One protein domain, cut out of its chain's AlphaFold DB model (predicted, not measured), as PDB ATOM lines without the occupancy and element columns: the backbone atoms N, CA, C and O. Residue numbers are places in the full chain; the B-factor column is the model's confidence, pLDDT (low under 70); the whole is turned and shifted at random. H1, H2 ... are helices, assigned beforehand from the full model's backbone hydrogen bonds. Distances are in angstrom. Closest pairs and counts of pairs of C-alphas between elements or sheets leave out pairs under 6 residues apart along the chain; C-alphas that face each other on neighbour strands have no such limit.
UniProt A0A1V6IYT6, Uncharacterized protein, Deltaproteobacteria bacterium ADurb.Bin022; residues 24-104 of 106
ATOM      1  N   ILE A  24      27.981 -52.371 -22.628       91.50
ATOM      2  CA  ILE A  24      27.404 -52.055 -23.939       91.50
ATOM      3  C   ILE A  24      25.895 -52.346 -23.988       91.50
ATOM      4  O   ILE A  24      25.133 -51.514 -24.479       91.50
ATOM      5  N   GLU A  25      25.431 -53.450 -23.395       91.12
ATOM      6  CA  GLU A  25      23.994 -53.721 -23.235       91.12
ATOM      7  C   GLU A  25      23.309 -52.642 -22.383       91.12
ATOM      8  O   GLU A  25      22.194 -52.232 -22.707       91.12
ATOM      9  N   SER A  26      23.990 -52.109 -21.356       92.62
ATOM     10  CA  SER A  26      23.511 -50.955 -20.572       92.62
ATOM     11  C   SER A  26      23.238 -49.726 -21.420       92.62
ATOM     12  O   SER A  26      22.204 -49.079 -21.247       92.62
ATOM     13  N   ILE A  27      24.098 -49.440 -22.394       94.56
ATOM     14  CA  ILE A  27      23.882 -48.318 -23.307       94.56
ATOM     15  C   ILE A  27      22.647 -48.547 -24.183       94.56
ATOM     16  O   ILE A  27      21.835 -47.632 -24.319       94.56
ATOM     17  N   TYR A  28      22.465 -49.753 -24.728       94.62
ATOM     18  CA  TYR A  28      21.291 -50.078 -25.546       94.62
ATOM     19  C   TYR A  28      19.974 -50.010 -24.755       94.62
ATOM     20  O   TYR A  28      18.982 -49.480 -25.259       94.62
ATOM     21  N   ASP A  29      19.955 -50.485 -23.507       95.25
ATOM     22  CA  ASP A  29      18.790 -50.385 -22.613       95.25
ATOM     23  C   ASP A  29      18.438 -48.921 -22.295       95.25
ATOM     24  O   ASP A  29      17.283 -48.497 -22.421       95.25
ATOM     25  N   ILE A  30      19.448 -48.112 -21.958       96.50
ATOM     26  CA  ILE A  30      19.287 -46.674 -21.702       96.50
ATOM     27  C   ILE A  30      18.753 -45.954 -22.949       96.50
ATOM     28  O   ILE A  30      17.837 -45.134 -22.836       96.50
ATOM     29  N   GLU A  31      19.289 -46.260 -24.131       96.44
ATOM     30  CA  GLU A  31      18.855 -45.687 -25.409       96.44
ATOM     31  C   GLU A  31      17.391 -46.024 -25.717       96.44
ATOM     32  O   GLU A  31      16.597 -45.123 -26.011       96.44
ATOM     33  N   ALA A  32      17.003 -47.296 -25.591       95.62
ATOM     34  CA  ALA A  32      15.633 -47.739 -25.821       95.62
ATOM     35  C   ALA A  32      14.642 -47.022 -24.889       95.62
ATOM     36  O   ALA A  32      13.593 -46.532 -25.330       95.62
ATOM     37  N   ALA A  33      14.993 -46.888 -23.606       95.06
ATOM     38  CA  ALA A  33      14.185 -46.170 -22.630       95.06
ATOM     39  C   ALA A  33      14.109 -44.659 -22.931       95.06
ATOM     40  O   ALA A  33      13.025 -44.070 -22.862       95.06
ATOM     41  N   ALA A  34      15.219 -44.027 -23.324       93.81
ATOM     42  CA  ALA A  34      15.258 -42.611 -23.689       93.81
ATOM     43  C   ALA A  34      14.388 -42.308 -24.926       93.81
ATOM     44  O   ALA A  34      13.592 -41.363 -24.904       93.81
ATOM     45  N   LEU A  35      14.463 -43.142 -25.968       94.00
ATOM     46  CA  LEU A  35      13.618 -43.041 -27.164       94.00
ATOM     47  C   LEU A  35      12.132 -43.205 -26.826       94.00
ATOM     48  O   LEU A  35      11.291 -42.432 -27.294       94.00
ATOM     49  N   TYR A  36      11.794 -44.164 -25.957       91.19
ATOM     50  CA  TYR A  36      10.423 -44.336 -25.482       91.19
ATOM     51  C   TYR A  36       9.913 -43.103 -24.724       91.19
ATOM     52  O   TYR A  36       8.752 -42.721 -24.887       91.19
ATOM     53  N   LEU A  37      10.757 -42.461 -23.911       90.69
ATOM     54  CA  LEU A  37      10.385 -41.273 -23.140       90.69
ATOM     55  C   LEU A  37      10.272 -40.008 -23.996       90.69
ATOM     56  O   LEU A  37       9.455 -39.143 -23.677       90.69
ATOM     57  N   GLN A  38      11.008 -39.911 -25.105       88.88
ATOM     58  CA  GLN A  38      11.057 -38.725 -25.969       88.88
ATOM     59  C   GLN A  38       9.665 -38.207 -26.382       88.88
ATOM     60  O   GLN A  38       9.428 -36.996 -26.406       88.88
ATOM     61  N   LYS A  39       8.703 -39.102 -26.651       85.12
ATOM     62  CA  LYS A  39       7.318 -38.728 -27.014       85.12
ATOM     63  C   LYS A  39       6.540 -38.043 -25.882       85.12
ATOM     64  O   LYS A  39       5.590 -37.313 -26.156       85.12
ATOM     65  N   TYR A  40       6.948 -38.247 -24.631       85.00
ATOM     66  CA  TYR A  40       6.324 -37.677 -23.432       85.00
ATOM     67  C   TYR A  40       7.031 -36.424 -22.910       85.00
ATOM     68  O   TYR A  40       6.436 -35.674 -22.140       85.00
ATOM     69  N   LEU A  41       8.269 -36.182 -23.347       79.75
ATOM     70  CA  LEU A  41       9.056 -34.998 -22.988       79.75
ATOM     71  C   LEU A  41       8.658 -33.753 -23.803       79.75
ATOM     72  O   LEU A  41       9.072 -32.639 -23.491       79.75
ATOM     73  N   ARG A  42       7.815 -33.904 -24.837       70.19
ATOM     74  CA  ARG A  42       7.321 -32.770 -25.631       70.19
ATOM     75  C   ARG A  42       6.206 -31.998 -24.899       70.19
ATOM     76  O   ARG A  42       5.242 -32.602 -24.429       70.19
ATOM     77  N   PRO A  43       6.235 -30.652 -24.910       59.22
ATOM     78  CA  PRO A  43       5.403 -29.792 -24.054       59.22
ATOM     79  C   PRO A  43       3.898 -29.757 -24.380       59.22
ATOM     80  O   PRO A  43       3.142 -29.070 -23.695       59.22
ATOM     81  N   LYS A  44       3.419 -30.478 -25.406       58.75
ATOM     82  CA  LYS A  44       1.991 -30.459 -25.783       58.75
ATOM     83  C   LYS A  44       1.064 -31.109 -24.745       58.75
ATOM     84  O   LYS A  44      -0.123 -30.808 -24.757       58.75
ATOM     85  N   ASN A  45       1.573 -31.946 -23.839       53.81
ATOM     86  CA  ASN A  45       0.782 -32.578 -22.778       53.81
ATOM     87  C   ASN A  45       1.296 -32.150 -21.401       53.81
ATOM     88  O   ASN A  45       2.461 -32.362 -21.099       53.81
ATOM     89  N   ARG A  46       0.437 -31.561 -20.554       56.25
ATOM     90  CA  ARG A  46       0.833 -30.960 -19.258       56.25
ATOM     91  C   ARG A  46       0.861 -31.931 -18.063       56.25
ATOM     92  O   ARG A  46       1.439 -31.584 -17.040       56.25
ATOM     93  N   VAL A  47       0.277 -33.131 -18.172       55.12
ATOM     94  CA  VAL A  47       0.113 -34.075 -17.032       55.12
ATOM     95  C   VAL A  47       1.084 -35.266 -17.069       55.12
ATOM     96  O   VAL A  47       1.614 -35.668 -16.037       55.12
ATOM     97  N   VAL A  48       1.417 -35.771 -18.259       60.53
ATOM     98  CA  VAL A  48       2.419 -36.837 -18.466       60.53
ATOM     99  C   VAL A  48       3.907 -36.404 -18.340       60.53
ATOM    100  O   VAL A  48       4.739 -37.275 -18.071       60.53
ATOM    101  N   PRO A  49       4.311 -35.117 -18.451       70.62
ATOM    102  CA  PRO A  49       5.715 -34.781 -18.671       70.62
ATOM    103  C   PRO A  49       6.567 -34.884 -17.401       70.62
ATOM    104  O   PRO A  49       7.740 -35.211 -17.504       70.62
ATOM    105  N   LYS A  50       6.013 -34.686 -16.192       82.75
ATOM    106  CA  LYS A  50       6.832 -34.656 -14.963       82.75
ATOM    107  C   LYS A  50       7.417 -36.024 -14.600       82.75
ATOM    108  O   LYS A  50       8.588 -36.117 -14.255       82.75
ATOM    109  N   ARG A  51       6.621 -37.097 -14.694       86.62
ATOM    110  CA  ARG A  51       7.114 -38.457 -14.418       86.62
ATOM    111  C   ARG A  51       8.082 -38.923 -15.504       86.62
ATOM    112  O   ARG A  51       9.095 -39.525 -15.177       86.62
ATOM    113  N   ALA A  52       7.794 -38.608 -16.768       88.25
ATOM    114  CA  ALA A  52       8.704 -38.893 -17.873       88.25
ATOM    115  C   ALA A  52      10.049 -38.172 -17.700       88.25
ATOM    116  O   ALA A  52      11.091 -38.797 -17.864       88.25
ATOM    117  N   GLN A  53      10.022 -36.904 -17.281       90.12
ATOM    118  CA  GLN A  53      11.211 -36.111 -16.976       90.12
ATOM    119  C   GLN A  53      12.039 -36.727 -15.840       90.12
ATOM    120  O   GLN A  53      13.245 -36.878 -15.984       90.12
ATOM    121  N   MET A  54      11.403 -37.152 -14.742       92.38
ATOM    122  CA  MET A  54      12.113 -37.799 -13.630       92.38
ATOM    123  C   MET A  54      12.793 -39.109 -14.048       92.38
ATOM    124  O   MET A  54      13.926 -39.365 -13.652       92.38
ATOM    125  N   ILE A  55      12.114 -39.946 -14.841       94.00
ATOM    126  CA  ILE A  55      12.707 -41.199 -15.334       94.00
ATOM    127  C   ILE A  55      13.858 -40.879 -16.296       94.00
ATOM    128  O   ILE A  55      14.915 -41.494 -16.212       94.00
ATOM    129  N   TYR A  56      13.687 -39.885 -17.168       95.06
ATOM    130  CA  TYR A  56      14.737 -39.442 -18.079       95.06
ATOM    131  C   TYR A  56      15.989 -38.953 -17.330       95.06
ATOM    132  O   TYR A  56      17.097 -39.379 -17.643       95.06
ATOM    133  N   GLU A  57      15.821 -38.137 -16.287       95.31
ATOM    134  CA  GLU A  57      16.913 -37.699 -15.408       95.31
ATOM    135  C   GLU A  57      17.657 -38.885 -14.776       95.31
ATOM    136  O   GLU A  57      18.887 -38.904 -14.762       95.31
ATOM    137  N   GLN A  58      16.927 -39.912 -14.325       96.69
ATOM    138  CA  GLN A  58      17.524 -41.134 -13.779       96.69
ATOM    139  C   GLN A  58      18.331 -41.918 -14.820       96.69
ATOM    140  O   GLN A  58      19.374 -42.471 -14.473       96.69
ATOM    141  N   LEU A  59      17.881 -41.965 -16.077       97.06
ATOM    142  CA  LEU A  59      18.617 -42.612 -17.172       97.06
ATOM    143  C   LEU A  59      19.921 -41.876 -17.487       97.06
ATOM    144  O   LEU A  59      20.967 -42.510 -17.620       97.06
ATOM    145  N   VAL A  60      19.876 -40.543 -17.544       96.62
ATOM    146  CA  VAL A  60      21.078 -39.718 -17.721       96.62
ATOM    147  C   VAL A  60      22.051 -39.961 -16.564       96.62
ATOM    148  O   VAL A  60      23.228 -40.246 -16.787       96.62
ATOM    149  N   ASP A  61      21.571 -39.936 -15.321       95.94
ATOM    150  CA  ASP A  61      22.406 -40.190 -14.141       95.94
ATOM    151  C   ASP A  61      23.011 -41.590 -14.125       95.94
ATOM    152  O   ASP A  61      24.182 -41.758 -13.769       95.94
ATOM    153  N   ARG A  62      22.225 -42.589 -14.536       95.38
ATOM    154  CA  ARG A  62      22.679 -43.967 -14.697       95.38
ATOM    155  C   ARG A  62      23.835 -44.045 -15.689       95.38
ATOM    156  O   ARG A  62      24.883 -44.566 -15.313       95.38
ATOM    157  N   PHE A  63      23.684 -43.460 -16.879       96.19
ATOM    158  CA  PHE A  63      24.730 -43.458 -17.903       96.19
ATOM    159  C   PHE A  63      26.045 -42.886 -17.364       96.19
ATOM    160  O   PHE A  63      27.084 -43.543 -17.409       96.19
ATOM    161  N   PHE A  64      26.012 -41.685 -16.777       94.56
ATOM    162  CA  PHE A  64      27.237 -41.071 -16.267       94.56
ATOM    163  C   PHE A  64      27.853 -41.899 -15.132       94.56
ATOM    164  O   PHE A  64      29.081 -41.999 -15.044       94.56
ATOM    165  N   ARG A  65      27.043 -42.496 -14.250       93.19
ATOM    166  CA  ARG A  65      27.530 -43.353 -13.158       93.19
ATOM    167  C   ARG A  65      28.233 -44.608 -13.679       93.19
ATOM    168  O   ARG A  65      29.306 -44.923 -13.177       93.19
ATOM    169  N   GLU A  66      27.643 -45.293 -14.650       92.00
ATOM    170  CA  GLU A  66      28.132 -46.580 -15.164       92.00
ATOM    171  C   GLU A  66      29.307 -46.416 -16.139       92.00
ATOM    172  O   GLU A  66      30.247 -47.206 -16.112       92.00
ATOM    173  N   HIS A  67      29.327 -45.337 -16.925       89.12
ATOM    174  CA  HIS A  67      30.307 -45.118 -17.996       89.12
ATOM    175  C   HIS A  67      31.308 -44.003 -17.674       89.12
ATOM    176  O   HIS A  67      31.632 -43.156 -18.508       89.12
ATOM    177  N   VAL A  68      31.818 -43.981 -16.437       84.50
ATOM    178  CA  VAL A  68      32.697 -42.904 -15.940       84.50
ATOM    179  C   VAL A  68      33.968 -42.692 -16.754       84.50
ATOM    180  O   VAL A  68      34.436 -41.559 -16.841       84.50
ATOM    181  N   ASN A  69      34.478 -43.746 -17.388       85.62
ATOM    182  CA  ASN A  69      35.723 -43.701 -18.148       85.62
ATOM    183  C   ASN A  69      35.543 -43.239 -19.605       85.62
ATOM    184  O   ASN A  69      36.541 -42.952 -20.254       85.62
ATOM    185  N   LEU A  70      34.306 -43.142 -20.115       85.69
ATOM    186  CA  LEU A  70      34.040 -42.722 -21.502       85.69
ATOM    187  C   LEU A  70      33.982 -41.200 -21.668       85.69
ATOM    188  O   LEU A  70      34.060 -40.674 -22.776       85.69
ATOM    189  N   VAL A  71      33.817 -40.472 -20.560       85.00
ATOM    190  CA  VAL A  71      33.663 -39.018 -20.563       85.00
ATOM    191  C   VAL A  71      34.784 -38.380 -19.760       85.00
ATOM    192  O   VAL A  71      34.961 -38.675 -18.580       85.00
ATOM    193  N   GLU A  72      35.499 -37.440 -20.377       86.12
ATOM    194  CA  GLU A  72      36.528 -36.652 -19.700       86.12
ATOM    195  C   GLU A  72      35.982 -35.999 -18.419       86.12
ATOM    196  O   GLU A  72      34.966 -35.292 -18.441       86.12
ATOM    197  N   GLN A  73      36.693 -36.173 -17.299       83.19
ATOM    198  CA  GLN A  73      36.249 -35.695 -15.982       83.19
ATOM    199  C   GLN A  73      35.896 -34.198 -15.975       83.19
ATOM    200  O   GLN A  73      34.889 -33.810 -15.382       83.19
ATOM    201  N   GLY A  74      36.670 -33.366 -16.683       87.81
ATOM    202  CA  GLY A  74      36.441 -31.920 -16.772       87.81
ATOM    203  C   GLY A  74      35.174 -31.518 -17.537       87.81
ATOM    204  O   GLY A  74      34.604 -30.467 -17.262       87.81
ATOM    205  N   LYS A  75      34.694 -32.363 -18.460       89.44
ATOM    206  CA  LYS A  75      33.511 -32.097 -19.303       89.44
ATOM    207  C   LYS A  75      32.246 -32.780 -18.789       89.44
ATOM    208  O   LYS A  75      31.142 -32.451 -19.213       89.44
ATOM    209  N   ARG A  76      32.380 -33.717 -17.850       90.31
ATOM    210  CA  ARG A  76      31.282 -34.557 -17.355       90.31
ATOM    211  C   ARG A  76      30.080 -33.751 -16.856       90.31
ATOM    212  O   ARG A  76      28.940 -34.096 -17.153       90.31
ATOM    213  N   ARG A  77      30.321 -32.670 -16.105       91.81
ATOM    214  CA  ARG A  77      29.240 -31.838 -15.553       91.81
ATOM    215  C   ARG A  77      28.485 -31.074 -16.640       91.81
ATOM    216  O   ARG A  77      27.260 -31.046 -16.580       91.81
ATOM    217  N   SER A  78      29.189 -30.454 -17.588       94.19
ATOM    218  CA  SER A  78      28.552 -29.704 -18.678       94.19
ATOM    219  C   SER A  78      27.788 -30.642 -19.609       94.19
ATOM    220  O   SER A  78      26.600 -30.433 -19.806       94.19
ATOM    221  N   LEU A  79      28.405 -31.751 -20.032       94.00
ATOM    222  CA  LEU A  79      27.757 -32.771 -20.865       94.00
ATOM    223  C   LEU A  79      26.478 -33.315 -20.224       94.00
ATOM    224  O   LEU A  79      25.464 -33.472 -20.899       94.00
ATOM    225  N   ARG A  80      26.497 -33.568 -18.910       95.00
ATOM    226  CA  ARG A  80      25.295 -33.990 -18.186       95.00
ATOM    227  C   ARG A  80      24.187 -32.939 -18.260       95.00
ATOM    228  O   ARG A  80      23.037 -33.305 -18.464       95.00
ATOM    229  N   LEU A  81      24.507 -31.658 -18.077       94.12
ATOM    230  CA  LEU A  81      23.515 -30.581 -18.168       94.12
ATOM    231  C   LEU A  81      22.944 -30.457 -19.584       94.12
ATOM    232  O   LEU A  81      21.728 -30.340 -19.719       94.12
ATOM    233  N   ASP A  82      23.787 -30.570 -20.609       94.19
ATOM    234  CA  ASP A  82      23.358 -30.541 -22.010       94.19
ATOM    235  C   ASP A  82      22.383 -31.693 -22.306       94.19
ATOM    236  O   ASP A  82      21.316 -31.482 -22.882       94.19
ATOM    237  N   CYS A  83      22.686 -32.901 -21.814       94.94
ATOM    238  CA  CYS A  83      21.802 -34.066 -21.933       94.94
ATOM    239  C   CYS A  83      20.451 -33.853 -21.236       94.94
ATOM    240  O   CYS A  83      19.419 -34.291 -21.740       94.94
ATOM    241  N   LEU A  84      20.424 -33.181 -20.083       93.12
ATOM    242  CA  LEU A  84      19.175 -32.894 -19.368       93.12
ATOM    243  C   LEU A  84      18.294 -31.866 -20.090       93.12
ATOM    244  O   LEU A  84      17.078 -31.873 -19.900       93.12
ATOM    245  N   GLN A  85      18.894 -30.990 -20.897       90.50
ATOM    246  CA  GLN A  85      18.190 -29.952 -21.650       90.50
ATOM    247  C   GLN A  85      17.731 -30.424 -23.032       90.50
ATOM    248  O   GLN A  85      16.660 -30.021 -23.488       90.50
ATOM    249  N   ASP A  86      18.518 -31.272 -23.694       90.62
ATOM    250  CA  ASP A  86      18.234 -31.767 -25.038       90.62
ATOM    251  C   ASP A  86      18.427 -33.284 -25.137       90.62
ATOM    252  O   ASP A  86      19.539 -33.816 -25.097       90.62
ATOM    253  N   VAL A  87      17.314 -33.980 -25.374       91.19
ATOM    254  CA  VAL A  87      17.290 -35.434 -25.576       91.19
ATOM    255  C   VAL A  87      18.173 -35.860 -26.747       91.19
ATOM    256  O   VAL A  87      18.820 -36.899 -26.674       91.19
ATOM    257  N   ASN A  88      18.261 -35.064 -27.817       92.25
ATOM    258  CA  ASN A  88      19.099 -35.422 -28.965       92.25
ATOM    259  C   ASN A  88      20.593 -35.318 -28.643       92.25
ATOM    260  O   ASN A  88      21.411 -36.002 -29.255       92.25
ATOM    261  N   SER A  89      20.966 -34.465 -27.692       93.44
ATOM    262  CA  SER A  89      22.336 -34.393 -27.190       93.44
ATOM    263  C   SER A  89      22.689 -35.651 -26.395       93.44
ATOM    264  O   SER A  89      23.774 -36.195 -26.586       93.44
ATOM    265  N   PHE A  90      21.749 -36.190 -25.613       96.12
ATOM    266  CA  PHE A  90      21.949 -37.472 -24.936       96.12
ATOM    267  C   PHE A  90      22.016 -38.661 -25.904       96.12
ATOM    268  O   PHE A  90      22.918 -39.484 -25.787       96.12
ATOM    269  N   LEU A  91      21.126 -38.733 -26.900       95.75
ATOM    270  CA  LEU A  91      21.144 -39.814 -27.897       95.75
ATOM    271  C   LEU A  91      22.459 -39.855 -28.691       95.75
ATOM    272  O   LEU A  91      23.032 -40.927 -28.864       95.75
ATOM    273  N   ARG A  92      22.992 -38.695 -29.094       95.62
ATOM    274  CA  ARG A  92      24.306 -38.613 -29.757       95.62
ATOM    275  C   ARG A  92      25.447 -39.075 -28.852       95.62
ATOM    276  O   ARG A  92      26.356 -39.751 -29.317       95.62
ATOM    277  N   LEU A  93      25.391 -38.754 -27.558       95.31
ATOM    278  CA  LEU A  93      26.387 -39.225 -26.592       95.31
ATOM    279  C   LEU A  93      26.371 -40.756 -26.454       95.31
ATOM    280  O   LEU A  93      27.434 -41.369 -26.379       95.31
ATOM    281  N   LEU A  94      25.184 -41.371 -26.445       95.75
ATOM    282  CA  LEU A  94      25.030 -42.831 -26.419       95.75
ATOM    283  C   LEU A  94      25.589 -43.478 -27.695       95.75
ATOM    284  O   LEU A  94      26.215 -44.530 -27.618       95.75
ATOM    285  N   GLU A  95      25.411 -42.843 -28.854       94.62
ATOM    286  CA  GLU A  95      25.986 -43.294 -30.127       94.62
ATOM    287  C   GLU A  95      27.518 -43.310 -30.089       94.62
ATOM    288  O   GLU A  95      28.120 -44.363 -30.289       94.62
ATOM    289  N   THR A  96      28.141 -42.204 -29.679       92.75
ATOM    290  CA  THR A  96      29.599 -42.137 -29.484       92.75
ATOM    291  C   THR A  96      30.097 -43.147 -28.443       92.75
ATOM    292  O   THR A  96      31.171 -43.724 -28.599       92.75
ATOM    293  N   ALA A  97      29.334 -43.397 -27.376       92.44
ATOM    294  CA  ALA A  97      29.704 -44.387 -26.366       92.44
ATOM    295  C   ALA A  97      29.702 -45.825 -26.924       92.44
ATOM    296  O   ALA A  97      30.591 -46.607 -26.585       92.44
ATOM    297  N   LYS A  98      28.747 -46.165 -27.801       92.50
ATOM    298  CA  LYS A  98      28.715 -47.460 -28.506       92.50
ATOM    299  C   LYS A  98      29.931 -47.628 -29.412       92.50
ATOM    300  O   LYS A  98      30.572 -48.672 -29.365       92.50
ATOM    301  N   GLU A  99      30.276 -46.596 -30.183       89.31
ATOM    302  CA  GLU A  99      31.466 -46.599 -31.049       89.31
ATOM    303  C   GLU A  99      32.747 -46.851 -30.248       89.31
ATOM    304  O   GLU A  99      33.589 -47.646 -30.660       89.31
ATOM    305  N   GLN A 100      32.874 -46.225 -29.072       87.00
ATOM    306  CA  GLN A 100      34.028 -46.439 -28.202       87.00
ATOM    307  C   GLN A 100      34.133 -47.887 -27.731       87.00
ATOM    308  O   GLN A 100      35.234 -48.414 -27.754       87.00
ATOM    309  N   TYR A 101      33.034 -48.538 -27.339       84.06
ATOM    310  CA  TYR A 101      33.081 -49.956 -26.964       84.06
ATOM    311  C   TYR A 101      33.361 -50.872 -28.157       84.06
ATOM    312  O   TYR A 101      34.179 -51.773 -28.025       84.06
ATOM    313  N   SER A 102      32.771 -50.590 -29.323       76.69
ATOM    314  CA  SER A 102      33.003 -51.366 -30.548       76.69
ATOM    315  C   SER A 102      34.464 -51.342 -31.011       76.69
ATOM    316  O   SER A 102      34.899 -52.292 -31.649       76.69
ATOM    317  N   PHE A 103      35.219 -50.278 -30.716       66.69
ATOM    318  CA  PHE A 103      36.635 -50.167 -31.087       66.69
ATOM    319  C   PHE A 103      37.569 -51.033 -30.220       66.69
ATOM    320  O   PHE A 103      38.709 -51.264 -30.603       66.69
ATOM    321  N   TYR A 104      37.122 -51.500 -29.050       57.22
ATOM    322  CA  TYR A 104      37.925 -52.375 -28.181       57.22
ATOM    323  C   TYR A 104      37.706 -53.874 -28.456       57.22
ATOM    324  O   TYR A 104      38.340 -54.691 -27.788       57.22
TER     325      TYR A 104
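What this domain is: This is residues 24 to 104 of the 106 residues of an uncharacterized protein of Deltaproteobacteria bacterium ADurb.Bin022 (UniProt A0A1V6IYT6). This is an elongated bundle of four helices, in which H2, the longest, has H1 side by side with it on one side and H3 along part of its length on the other. H4 runs back beside H1 and makes a steep corner with H3. The printed part has 81 residues with four named helices, in the order H1, H2, H3, H4, and no named strand; the class is all helix. It is compact, with a radius of gyration of the C-alphas of 12.8 A, and spans 43 by 25 by 17 A.

How they stand to each other: H2, residues 49 to 66, touches H1, residues 24 to 38, at a shallow tilt of 17 degrees, opposite ways; their closest C-alphas, of Leu 37 and Ala 52, are 6.0 A apart. The two form a helical hairpin. H2 also forms a helical hairpin with H3, residues 76 to 85, at a shallow tilt of 22 degrees, opposite ways. H2 touches H3 with residues 57 to 64 alone, the closest C-alphas being those of Glu 57 and Leu 84, 6.6 A apart. H4, residues 87 to 102, touches H1 at a shallow tilt of 16 degrees, opposite ways, with the C-alphas of Ile 27 and Leu 94 closest, at 6.4 A. H4 touches H3 only at the corner by their link, with residues 89 to 90 alone; the closest C-alphas, of Cys 83 and Phe 90, are 4.5 A apart, and the tilt is a steep 46 degrees. H2 and H4 are close but not clearly touching, with the C-alphas of Val 60 and Phe 90 closest, at 7.6 A. H1 and H3 are apart. In H1, H2, H3 and H4 every O i to N i+4 pair is within hydrogen-bond range.

Where its parts are: H2 is 25.6 A long, from C-alpha 49 at (5.715, -34.781, -18.671). H1 measures 21.2 A, from C-alpha 24 at (27.404, -52.055, -23.939), H3 14.5 A, and H4 22.9 A, to C-alpha 102 at (33.003, -51.366, -30.548).

The domain as a whole: The two C-alphas farthest apart, of Arg 46 and Tyr 104, are 43.7 A apart. The printed part has no cut. The link from H3 to H4 is tight; those from H1 to H2 and H2 to H3 are short. The pLDDT is under 70 at residues 43 to 48 and 103 to 104.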